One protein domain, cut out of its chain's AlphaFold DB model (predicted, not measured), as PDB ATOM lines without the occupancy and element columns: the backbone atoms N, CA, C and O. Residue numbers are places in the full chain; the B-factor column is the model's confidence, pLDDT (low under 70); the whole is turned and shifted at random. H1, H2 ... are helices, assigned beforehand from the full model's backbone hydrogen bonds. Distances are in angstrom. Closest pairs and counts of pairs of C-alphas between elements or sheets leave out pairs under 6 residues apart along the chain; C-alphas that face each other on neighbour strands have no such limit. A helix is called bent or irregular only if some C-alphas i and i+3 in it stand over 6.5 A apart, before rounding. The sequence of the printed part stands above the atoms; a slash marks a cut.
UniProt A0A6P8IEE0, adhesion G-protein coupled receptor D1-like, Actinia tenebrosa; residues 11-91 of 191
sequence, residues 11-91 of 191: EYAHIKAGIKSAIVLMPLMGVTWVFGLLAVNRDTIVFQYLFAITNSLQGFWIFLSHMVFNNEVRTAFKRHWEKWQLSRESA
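What this domain is: This is residues 11 to 91 of the 191 residues of the protein "adhesion G-protein coupled receptor D1-like" of Actinia tenebrosa (UniProt A0A6P8IEE0). What shape do these coordinates draw? Two long helices, H1 and H2, fold back on each other as a helical hairpin, and a third helix, H3, turns off at the end of H2 as an arm, where residues 78 to 91 stick out. The first residues of H1, 11 to 18, stick out too, at the end of H1 away from its link to H2. What is it made of, and how large is it? The printed part has 81 residues with three named helices in the order H1, H2, H3 and no named strand, and its class is all helix. It is only just extended, close to loose, with a radius of gyration of the C-alphas of 17.9 A, and its flat outline spans 50 by 45 by 15 A.

How they stand to each other: How do the first two helices stand? H1, residues 11 to 40, and H2, residues 44 to 68, form a hairpin and touch, with the closest C-alphas, those of Pro 27 and Gln 58, 5.9 A apart. They run opposite ways at a shallow tilt of 9 degrees. Where does the last helix stand? H3, residues 71 to 91, is about perpendicular to H2, at 76 degrees. The two only just touch, with 3 pairs of C-alphas within 8 A, and touch only at the corner by their link, through residues 67 to 68 of H2 and 73 to 74 of H3; the closest C-alphas are those of Val 68 and Arg 74, 5.7 A apart. H1 and H3 are apart. What do the backbones show? The O i to N i+4 pairs within hydrogen-bond range are 24 of 26 in H1, 20 of 21 in H2 and 16 of 17 in H3.

Where its parts are: Where does the first helix run? H1 begins at C-alpha 11, (-11.808, -66.762, 2.745), and is 41.7 A long. It has a kink of 33 degrees near residue 25; it is neither bent nor irregular, but only just: C-alphas 24 and 27 are 6.5 A apart. Where do the other two run? H2 begins at C-alpha 44, (-35.781, -27.619, -9.174), and is 35.0 A long. H3 is 30.8 A long and ends at C-alpha 91, (-46.204, -52.120, 30.297).

The domain as a whole: How far does it reach? The two C-alphas farthest apart, those of Val 40 and Ser 90, are 51.2 A apart. Is the printed part continuous? It has no cut, and the links H1 to H2 and H2 to H3 are tight, of 3 and 2 residues. Where is the model's confidence low? The mean pLDDT of the printed part is 76.0, and residues 41 to 43, 67 to 77, 79, 83 and 85 to 91 are under 70.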
ATOM      1  N   GLU A  11     -10.711 -67.117   3.653       79.94
ATOM      2  CA  GLU A  11     -11.808 -66.762   2.745       79.94
ATOM      3  C   GLU A  11     -12.816 -65.833   3.435       79.94
ATOM      4  O   GLU A  11     -13.293 -64.850   2.865       79.94
ATOM      5  N   TYR A  12     -13.036 -66.054   4.731       81.81
ATOM      6  CA  TYR A  12     -13.904 -65.215   5.552       81.81
ATOM      7  C   TYR A  12     -13.393 -63.772   5.677       81.81
ATOM      8  O   TYR A  12     -14.181 -62.822   5.690       81.81
ATOM      9  N   ALA A  13     -12.072 -63.583   5.753       83.62
ATOM     10  CA  ALA A  13     -11.465 -62.256   5.797       83.62
ATOM     11  C   ALA A  13     -11.662 -61.501   4.473       83.62
ATOM     12  O   ALA A  13     -11.971 -60.307   4.492       83.62
ATOM     13  N   HIS A  14     -11.565 -62.204   3.342       84.75
ATOM     14  CA  HIS A  14     -11.800 -61.639   2.012       84.75
ATOM     15  C   HIS A  14     -13.265 -61.235   1.829       84.75
ATOM     16  O   HIS A  14     -13.550 -60.112   1.413       84.75
ATOM     17  N   ILE A  15     -14.200 -62.099   2.229       86.94
ATOM     18  CA  ILE A  15     -15.638 -61.806   2.183       86.94
ATOM     19  C   ILE A  15     -15.967 -60.610   3.084       86.94
ATOM     20  O   ILE A  15     -16.686 -59.698   2.678       86.94
ATOM     21  N   LYS A  16     -15.395 -60.548   4.293       81.94
ATOM     22  CA  LYS A  16     -15.599 -59.425   5.221       81.94
ATOM     23  C   LYS A  16     -15.047 -58.107   4.668       81.94
ATOM     24  O   LYS A  16     -15.689 -57.068   4.827       81.94
ATOM     25  N   ALA A  17     -13.880 -58.138   4.029       83.00
ATOM     26  CA  ALA A  17     -13.313 -56.973   3.355       83.00
ATOM     27  C   ALA A  17     -14.186 -56.529   2.168       83.00
ATOM     28  O   ALA A  17     -14.452 -55.337   2.023       83.00
ATOM     29  N   GLY A  18     -14.701 -57.483   1.387       87.62
ATOM     30  CA  GLY A  18     -15.633 -57.228   0.288       87.62
ATOM     31  C   GLY A  18     -16.937 -56.591   0.760       87.62
ATOM     32  O   GLY A  18     -17.354 -55.578   0.213       87.62
ATOM     33  N   ILE A  19     -17.527 -57.105   1.840       85.25
ATOM     34  CA  ILE A  19     -18.722 -56.524   2.467       85.25
ATOM     35  C   ILE A  19     -18.434 -55.099   2.950       85.25
ATOM     36  O   ILE A  19     -19.207 -54.189   2.667       85.25
ATOM     37  N   LYS A  20     -17.298 -54.876   3.623       81.00
ATOM     38  CA  LYS A  20     -16.886 -53.541   4.086       81.00
ATOM     39  C   LYS A  20     -16.739 -52.553   2.928       81.00
ATOM     40  O   LYS A  20     -17.193 -51.421   3.042       81.00
ATOM     41  N   SER A  21     -16.149 -52.990   1.819       85.75
ATOM     42  CA  SER A  21     -16.065 -52.198   0.592       85.75
ATOM     43  C   SER A  21     -17.454 -51.925   0.005       85.75
ATOM     44  O   SER A  21     -17.799 -50.776  -0.240       85.75
ATOM     45  N   ALA A  22     -18.299 -52.950  -0.126       85.56
ATOM     46  CA  ALA A  22     -19.650 -52.833  -0.674       85.56
ATOM     47  C   ALA A  22     -20.532 -51.854   0.117       85.56
ATOM     48  O   ALA A  22     -21.291 -51.099  -0.477       85.56
ATOM     49  N   ILE A  23     -20.392 -51.810   1.442       83.25
ATOM     50  CA  ILE A  23     -21.105 -50.858   2.307       83.25
ATOM     51  C   ILE A  23     -20.651 -49.424   2.070       83.25
ATOM     52  O   ILE A  23     -21.467 -48.510   2.106       83.25
ATOM     53  N   VAL A  24     -19.357 -49.225   1.826       80.62
ATOM     54  CA  VAL A  24     -18.824 -47.913   1.457       80.62
ATOM     55  C   VAL A  24     -19.280 -47.540   0.047       80.62
ATOM     56  O   VAL A  24     -19.615 -46.387  -0.183       80.62
ATOM     57  N   LEU A  25     -19.371 -48.501  -0.878       85.06
ATOM     58  CA  LEU A  25     -19.808 -48.291  -2.263       85.06
ATOM     59  C   LEU A  25     -21.324 -48.085  -2.413       85.06
ATOM     60  O   LEU A  25     -21.760 -47.406  -3.341       85.06
ATOM     61  N   MET A  26     -22.137 -48.647  -1.521       83.12
ATOM     62  CA  MET A  26     -23.598 -48.554  -1.558       83.12
ATOM     63  C   MET A  26     -24.123 -47.103  -1.554       83.12
ATOM     64  O   MET A  26     -24.945 -46.789  -2.419       83.12
ATOM     65  N   PRO A  27     -23.662 -46.187  -0.674       81.06
ATOM     66  CA  PRO A  27     -24.069 -44.789  -0.734       81.06
ATOM     67  C   PRO A  27     -23.543 -44.086  -1.989       81.06
ATOM     68  O   PRO A  27     -24.274 -43.275  -2.548       81.06
ATOM     69  N   LEU A  28     -22.339 -44.424  -2.480       80.44
ATOM     70  CA  LEU A  28     -21.827 -43.854  -3.733       80.44
ATOM     71  C   LEU A  28     -22.764 -44.185  -4.898       80.44
ATOM     72  O   LEU A  28     -23.183 -43.285  -5.621       80.44
ATOM     73  N   MET A  29     -23.160 -45.453  -5.026       84.75
ATOM     74  CA  MET A  29     -24.092 -45.883  -6.067       84.75
ATOM     75  C   MET A  29     -25.478 -45.265  -5.884       84.75
ATOM     76  O   MET A  29     -26.046 -44.768  -6.851       84.75
ATOM     77  N   GLY A  30     -26.029 -45.246  -4.665       81.81
ATOM     78  CA  GLY A  30     -27.343 -44.652  -4.396       81.81
ATOM     79  C   GLY A  30     -27.419 -43.173  -4.782       81.81
ATOM     80  O   GLY A  30     -28.400 -42.743  -5.390       81.81
ATOM     81  N   VAL A  31     -26.353 -42.414  -4.512       81.44
ATOM     82  CA  VAL A  31     -26.235 -41.023  -4.961       81.44
ATOM     83  C   VAL A  31     -26.175 -40.956  -6.486       81.44
ATOM     84  O   VAL A  31     -26.905 -40.158  -7.058       81.44
ATOM     85  N   THR A  32     -25.404 -41.817  -7.159       83.12
ATOM     86  CA  THR A  32     -25.348 -41.874  -8.634       83.12
ATOM     87  C   THR A  32     -26.711 -42.163  -9.273       83.12
ATOM     88  O   THR A  32     -27.080 -41.496 -10.238       83.12
ATOM     89  N   TRP A  33     -27.491 -43.103  -8.731       84.19
ATOM     90  CA  TRP A  33     -28.833 -43.433  -9.235       84.19
ATOM     91  C   TRP A  33     -29.823 -42.286  -9.051       84.19
ATOM     92  O   TRP A  33     -30.557 -41.944  -9.977       84.19
ATOM     93  N   VAL A  34     -29.811 -41.665  -7.872       82.12
ATOM     94  CA  VAL A  34     -30.614 -40.473  -7.590       82.12
ATOM     95  C   VAL A  34     -30.223 -39.332  -8.523       82.12
ATOM     96  O   VAL A  34     -31.095 -38.692  -9.098       82.12
ATOM     97  N   PHE A  35     -28.925 -39.115  -8.729       77.88
ATOM     98  CA  PHE A  35     -28.413 -38.088  -9.629       77.88
ATOM     99  C   PHE A  35     -28.825 -38.348 -11.084       77.88
ATOM    100  O   PHE A  35     -29.183 -37.411 -11.789       77.88
ATOM    101  N   GLY A  36     -28.847 -39.611 -11.519       84.19
ATOM    102  CA  GLY A  36     -29.334 -40.012 -12.841       84.19
ATOM    103  C   GLY A  36     -30.839 -39.795 -13.014       84.19
ATOM    104  O   GLY A  36     -31.266 -39.197 -14.000       84.19
ATOM    105  N   LEU A  37     -31.648 -40.207 -12.034       77.50
ATOM    106  CA  LEU A  37     -33.100 -39.999 -12.055       77.50
ATOM    107  C   LEU A  37     -33.456 -38.508 -12.047       77.50
ATOM    108  O   LEU A  37     -34.384 -38.071 -12.725       77.50
ATOM    109  N   LEU A  38     -32.693 -37.727 -11.295       76.25
ATOM    110  CA  LEU A  38     -32.867 -36.293 -11.159       76.25
ATOM    111  C   LEU A  38     -32.370 -35.512 -12.381       76.25
ATOM    112  O   LEU A  38     -32.974 -34.514 -12.762       76.25
ATOM    113  N   ALA A  39     -31.310 -35.984 -13.042       76.56
ATOM    114  CA  ALA A  39     -30.860 -35.433 -14.319       76.56
ATOM    115  C   ALA A  39     -31.926 -35.586 -15.416       76.56
ATOM    116  O   ALA A  39     -32.026 -34.725 -16.291       76.56
ATOM    117  N   VAL A  40     -32.727 -36.653 -15.343       78.94
ATOM    118  CA  VAL A  40     -33.852 -36.911 -16.252       78.94
ATOM    119  C   VAL A  40     -35.111 -36.126 -15.849       78.94
ATOM    120  O   VAL A  40     -35.836 -35.666 -16.724       78.94
ATOM    121  N   ASN A  41     -35.356 -35.912 -14.551       69.38
ATOM    122  CA  ASN A  41     -36.532 -35.202 -14.027       69.38
ATOM    123  C   ASN A  41     -36.151 -33.802 -13.513       69.38
ATOM    124  O   ASN A  41     -35.928 -33.596 -12.318       69.38
ATOM    125  N   ARG A  42     -36.045 -32.826 -14.421       66.12
ATOM    126  CA  ARG A  42     -35.670 -31.440 -14.094       66.12
ATOM    127  C   ARG A  42     -36.841 -30.627 -13.526       66.12
ATOM    128  O   ARG A  42     -37.341 -29.729 -14.191       66.12
ATOM    129  N   ASP A  43     -37.172 -30.882 -12.263       66.12
ATOM    130  CA  ASP A  43     -37.906 -29.957 -11.390       66.12
ATOM    131  C   ASP A  43     -36.998 -29.523 -10.227       66.12
ATOM    132  O   ASP A  43     -36.504 -30.335  -9.438       66.12
ATOM    133  N   THR A  44     -36.753 -28.219 -10.109       71.12
ATOM    134  CA  THR A  44     -35.781 -27.619  -9.174       71.12
ATOM    135  C   THR A  44     -36.116 -27.856  -7.700       71.12
ATOM    136  O   THR A  44     -35.210 -27.955  -6.874       71.12
ATOM    137  N   ILE A  45     -37.399 -27.996  -7.361       80.94
ATOM    138  CA  ILE A  45     -37.855 -28.255  -5.985       80.94
ATOM    139  C   ILE A  45     -37.510 -29.688  -5.567       80.94
ATOM    140  O   ILE A  45     -36.965 -29.920  -4.489       80.94
ATOM    141  N   VAL A  46     -37.776 -30.649  -6.450       80.38
ATOM    142  CA  VAL A  46     -37.473 -32.067  -6.230       80.38
ATOM    143  C   VAL A  46     -35.960 -32.252  -6.094       80.38
ATOM    144  O   VAL A  46     -35.508 -32.900  -5.153       80.38
ATOM    145  N   PHE A  47     -35.162 -31.562  -6.921       79.44
ATOM    146  CA  PHE A  47     -33.702 -31.527  -6.773       79.44
ATOM    147  C   PHE A  47     -33.258 -31.111  -5.370       79.44
ATOM    148  O   PHE A  47     -32.376 -31.741  -4.788       79.44
ATOM    149  N   GLN A  48     -33.881 -30.078  -4.810       81.81
ATOM    150  CA  GLN A  48     -33.485 -29.522  -3.523       81.81
ATOM    151  C   GLN A  48     -33.810 -30.463  -2.355       81.81
ATOM    152  O   GLN A  48     -32.961 -30.670  -1.484       81.81
ATOM    153  N   TYR A  49     -34.990 -31.094  -2.363       86.06
ATOM    154  CA  TYR A  49     -35.338 -32.121  -1.376       86.06
ATOM    155  C   TYR A  49     -34.427 -33.339  -1.489       86.06
ATOM    156  O   TYR A  49     -33.910 -33.805  -0.474       86.06
ATOM    157  N   LEU A  50     -34.178 -33.830  -2.706       84.25
ATOM    158  CA  LEU A  50     -33.288 -34.968  -2.900       84.25
ATOM    159  C   LEU A  50     -31.868 -34.640  -2.473       84.25
ATOM    160  O   LEU A  50     -31.299 -35.454  -1.765       84.25
ATOM    161  N   PHE A  51     -31.334 -33.466  -2.806       78.94
ATOM    162  CA  PHE A  51     -30.007 -33.044  -2.368       78.94
ATOM    163  C   PHE A  51     -29.892 -33.004  -0.840       78.94
ATOM    164  O   PHE A  51     -28.913 -33.508  -0.291       78.94
ATOM    165  N   ALA A  52     -30.889 -32.460  -0.136       87.31
ATOM    166  CA  ALA A  52     -30.902 -32.440   1.328       87.31
ATOM    167  C   ALA A  52     -30.986 -33.858   1.921       87.31
ATOM    168  O   ALA A  52     -30.269 -34.196   2.867       87.31
ATOM    169  N   ILE A  53     -31.825 -34.710   1.330       84.69
ATOM    170  CA  ILE A  53     -32.010 -36.097   1.748       84.69
ATOM    171  C   ILE A  53     -30.734 -36.901   1.488       84.69
ATOM    172  O   ILE A  53     -30.226 -37.480   2.440       84.69
ATOM    173  N   THR A  54     -30.153 -36.901   0.283       84.44
ATOM    174  CA  THR A  54     -28.892 -37.615   0.004       84.44
ATOM    175  C   THR A  54     -27.736 -37.080   0.833       84.44
ATOM    176  O   THR A  54     -26.963 -37.894   1.326       84.44
ATOM    177  N   ASN A  55     -27.643 -35.770   1.090       83.31
ATOM    178  CA  ASN A  55     -26.632 -35.238   2.012       83.31
ATOM    179  C   ASN A  55     -26.804 -35.792   3.433       83.31
ATOM    180  O   ASN A  55     -25.835 -36.263   4.031       83.31
ATOM    181  N   SER A  56     -28.028 -35.787   3.973       87.50
ATOM    182  CA  SER A  56     -28.269 -36.319   5.322       87.50
ATOM    183  C   SER A  56     -28.094 -37.843   5.385       87.50
ATOM    184  O   SER A  56     -27.492 -38.362   6.326       87.50
ATOM    185  N   LEU A  57     -28.548 -38.569   4.355       83.44
ATOM    186  CA  LEU A  57     -28.496 -40.026   4.293       83.44
ATOM    187  C   LEU A  57     -27.093 -40.548   4.032       83.44
ATOM    188  O   LEU A  57     -26.759 -41.608   4.549       83.44
ATOM    189  N   GLN A  58     -26.267 -39.847   3.260       82.62
ATOM    190  CA  GLN A  58     -24.895 -40.274   3.004       82.62
ATOM    191  C   GLN A  58     -24.071 -40.236   4.300       82.62
ATOM    192  O   GLN A  58     -23.367 -41.199   4.604       82.62
ATOM    193  N   GLY A  59     -24.234 -39.189   5.117       82.31
ATOM    194  CA  GLY A  59     -23.639 -39.122   6.456       82.31
ATOM    195  C   GLY A  59     -24.233 -40.149   7.426       82.31
ATOM    196  O   GLY A  59     -23.498 -40.830   8.148       82.31
ATOM    197  N   PHE A  60     -25.556 -40.327   7.398       82.69
ATOM    198  CA  PHE A  60     -26.252 -41.307   8.234       82.69
ATOM    199  C   PHE A  60     -25.856 -42.756   7.910       82.69
ATOM    200  O   PHE A  60     -25.644 -43.549   8.824       82.69
ATOM    201  N   TRP A  61     -25.690 -43.111   6.633       78.94
ATOM    202  CA  TRP A  61     -25.293 -44.459   6.218       78.94
ATOM    203  C   TRP A  61     -23.876 -44.806   6.649       78.94
ATOM    204  O   TRP A  61     -23.636 -45.928   7.095       78.94
ATOM    205  N   ILE A  62     -22.942 -43.859   6.565       79.75
ATOM    206  CA  ILE A  62     -21.575 -44.062   7.058       79.75
ATOM    207  C   ILE A  62     -21.593 -44.262   8.576       79.75
ATOM    208  O   ILE A  62     -20.956 -45.190   9.080       79.75
ATOM    209  N   PHE A  63     -22.375 -43.457   9.299       80.38
ATOM    210  CA  PHE A  63     -22.532 -43.595  10.746       80.38
ATOM    211  C   PHE A  63     -23.144 -44.946  11.131       80.38
ATOM    212  O   PHE A  63     -22.591 -45.662  11.965       80.38
ATOM    213  N   LEU A  64     -24.244 -45.335  10.488       78.56
ATOM    214  CA  LEU A  64     -24.928 -46.596  10.749       78.56
ATOM    215  C   LEU A  64     -24.041 -47.793  10.402       78.56
ATOM    216  O   LEU A  64     -24.000 -48.765  11.145       78.56
ATOM    217  N   SER A  65     -23.276 -47.705   9.318       74.19
ATOM    218  CA  SER A  65     -22.311 -48.733   8.930       74.19
ATOM    219  C   SER A  65     -21.207 -48.874   9.966       74.19
ATOM    220  O   SER A  65     -20.915 -49.979  10.413       74.19
ATOM    221  N   HIS A  66     -20.635 -47.761  10.417       74.00
ATOM    222  CA  HIS A  66     -19.615 -47.768  11.459       74.00
ATOM    223  C   HIS A  66     -20.164 -48.290  12.797       74.00
ATOM    224  O   HIS A  66     -19.485 -49.026  13.514       74.00
ATOM    225  N   MET A  67     -21.415 -47.956  13.111       69.88
ATOM    226  CA  MET A  67     -22.090 -48.374  14.331       69.88
ATOM    227  C   MET A  67     -22.512 -49.851  14.283       69.88
ATOM    228  O   MET A  67     -22.326 -50.555  15.260       69.88
ATOM    229  N   VAL A  68     -23.035 -50.374  13.174       64.81
ATOM    230  CA  VAL A  68     -23.554 -51.755  13.080       64.81
ATOM    231  C   VAL A  68     -22.450 -52.778  12.783       64.81
ATOM    232  O   VAL A  68     -22.535 -53.918  13.249       64.81
ATOM    233  N   PHE A  69     -21.394 -52.397  12.053       63.25
ATOM    234  CA  PHE A  69     -20.286 -53.308  11.715       63.25
ATOM    235  C   PHE A  69     -19.239 -53.463  12.811       63.25
ATOM    236  O   PHE A  69     -18.380 -54.346  12.720       63.25
ATOM    237  N   ASN A  70     -19.311 -52.656  13.864       68.31
ATOM    238  CA  ASN A  70     -18.491 -52.885  15.033       68.31
ATOM    239  C   ASN A  70     -19.131 -54.020  15.849       68.31
ATOM    240  O   ASN A  70     -20.219 -53.875  16.407       68.31
ATOM    241  N   ASN A  71     -18.491 -55.192  15.869       61.88
ATOM    242  CA  ASN A  71     -19.027 -56.408  16.499       61.88
ATOM    243  C   ASN A  71     -19.432 -56.194  17.974       61.88
ATOM    244  O   ASN A  71     -20.351 -56.851  18.474       61.88
ATOM    245  N   GLU A  72     -18.793 -55.245  18.659       61.31
ATOM    246  CA  GLU A  72     -19.150 -54.841  20.022       61.31
ATOM    247  C   GLU A  72     -20.523 -54.162  20.090       61.31
ATOM    248  O   GLU A  72     -21.347 -54.464  20.956       61.31
ATOM    249  N   VAL A  73     -20.822 -53.309  19.115       63.84
ATOM    250  CA  VAL A  73     -22.064 -52.545  19.062       63.84
ATOM    251  C   VAL A  73     -23.228 -53.427  18.627       63.84
ATOM    252  O   VAL A  73     -24.313 -53.286  19.176       63.84
ATOM    253  N   ARG A  74     -23.022 -54.424  17.754       65.00
ATOM    254  CA  ARG A  74     -24.072 -55.414  17.429       65.00
ATOM    255  C   ARG A  74     -24.508 -56.210  18.663       65.00
ATOM    256  O   ARG A  74     -25.685 -56.534  18.819       65.00
ATOM    257  N   THR A  75     -23.570 -56.483  19.567       66.06
ATOM    258  CA  THR A  75     -23.839 -57.195  20.824       66.06
ATOM    259  C   THR A  75     -24.562 -56.296  21.834       66.06
ATOM    260  O   THR A  75     -25.510 -56.738  22.488       66.06
ATOM    261  N   ALA A  76     -24.174 -55.022  21.929       66.44
ATOM    262  CA  ALA A  76     -24.844 -54.033  22.776       66.44
ATOM    263  C   ALA A  76     -26.244 -53.657  22.256       66.44
ATOM    264  O   ALA A  76     -27.191 -53.570  23.040       66.44
ATOM    265  N   PHE A  77     -26.395 -53.506  20.940       69.12
ATOM    266  CA  PHE A  77     -27.650 -53.183  20.272       69.12
ATOM    267  C   PHE A  77     -28.637 -54.342  20.355       69.12
ATOM    268  O   PHE A  77     -29.795 -54.098  20.658       69.12
ATOM    269  N   LYS A  78     -28.199 -55.603  20.213       71.56
ATOM    270  CA  LYS A  78     -29.076 -56.770  20.426       71.56
ATOM    271  C   LYS A  78     -29.667 -56.780  21.837       71.56
ATOM    272  O   LYS A  78     -30.871 -56.940  21.994       71.56
ATOM    273  N   ARG A  79     -28.840 -56.523  22.858       69.88
ATOM    274  CA  ARG A  79     -29.296 -56.436  24.257       69.88
ATOM    275  C   ARG A  79     -30.228 -55.251  24.498       69.88
ATOM    276  O   ARG A  79     -31.163 -55.370  25.282       69.88
ATOM    277  N   HIS A  80     -29.973 -54.109  23.862       71.94
ATOM    278  CA  HIS A  80     -30.877 -52.962  23.940       71.94
ATOM    279  C   HIS A  80     -32.200 -53.258  23.235       71.94
ATOM    280  O   HIS A  80     -33.251 -53.021  23.810       71.94
ATOM    281  N   TRP A  81     -32.165 -53.831  22.038       72.25
ATOM    282  CA  TRP A  81     -33.342 -54.146  21.235       72.25
ATOM    283  C   TRP A  81     -34.253 -55.175  21.916       72.25
ATOM    284  O   TRP A  81     -35.460 -54.967  21.984       72.25
ATOM    285  N   GLU A  82     -33.682 -56.226  22.514       70.69
ATOM    286  CA  GLU A  82     -34.421 -57.199  23.336       70.69
ATOM    287  C   GLU A  82     -35.086 -56.532  24.550       70.69
ATOM    288  O   GLU A  82     -36.244 -56.806  24.854       70.69
ATOM    289  N   LYS A  83     -34.393 -55.596  25.213       67.56
ATOM    290  CA  LYS A  83     -34.980 -54.812  26.309       67.56
ATOM    291  C   LYS A  83     -36.082 -53.872  25.827       67.56
ATOM    292  O   LYS A  83     -37.090 -53.749  26.505       67.56
ATOM    293  N   TRP A  84     -35.927 -53.236  24.669       73.06
ATOM    294  CA  TRP A  84     -36.957 -52.372  24.083       73.06
ATOM    295  C   TRP A  84     -38.216 -53.156  23.691       73.06
ATOM    296  O   TRP A  84     -39.322 -52.644  23.855       73.06
ATOM    297  N   GLN A  85     -38.071 -54.400  23.228       67.69
ATOM    298  CA  GLN A  85     -39.205 -55.283  22.942       67.69
ATOM    299  C   GLN A  85     -39.903 -55.755  24.226       67.69
ATOM    300  O   GLN A  85     -41.121 -55.641  24.324       67.69
ATOM    301  N   LEU A  86     -39.143 -56.182  25.240       62.78
ATOM    302  CA  LEU A  86     -39.703 -56.613  26.527       62.78
ATOM    303  C   LEU A  86     -40.334 -55.459  27.319       62.78
ATOM    304  O   LEU A  86     -41.378 -55.653  27.924       62.78
ATOM    305  N   SER A  87     -39.783 -54.242  27.269       59.72
ATOM    306  CA  SER A  87     -40.397 -53.056  27.894       59.72
ATOM    307  C   SER A  87     -41.727 -52.658  27.250       59.72
ATOM    308  O   SER A  87     -42.543 -51.997  27.888       59.72
ATOM    309  N   ARG A  88     -41.968 -53.071  26.000       53.47
ATOM    310  CA  ARG A  88     -43.244 -52.860  25.307       53.47
ATOM    311  C   ARG A  88     -44.303 -53.897  25.711       53.47
ATOM    312  O   ARG A  88     -45.487 -53.604  25.600       53.47
ATOM    313  N   GLU A  89     -43.879 -55.050  26.231       54.06
ATOM    314  CA  GLU A  89     -44.737 -56.104  26.799       54.06
ATOM    315  C   GLU A  89     -44.940 -55.915  28.320       54.06
ATOM    316  O   GLU A  89     -46.049 -56.036  28.827       54.06
ATOM    317  N   SER A  90     -43.910 -55.468  29.050       47.38
ATOM    318  CA  SER A  90     -43.947 -55.222  30.506       47.38
ATOM    319  C   SER A  90     -44.780 -54.007  30.934       47.38
ATOM    320  O   SER A  90     -45.100 -53.881  32.115       47.38
ATOM    321  N   ALA A  91     -45.180 -53.127  30.008       52.12
ATOM    322  CA  ALA A  91     -46.204 -52.120  30.297       52.12
ATOM    323  C   ALA A  91     -47.589 -52.755  30.559       52.12
ATOM    324  O   ALA A  91     -48.432 -52.121  31.191       52.12
TER     325      ALA A  91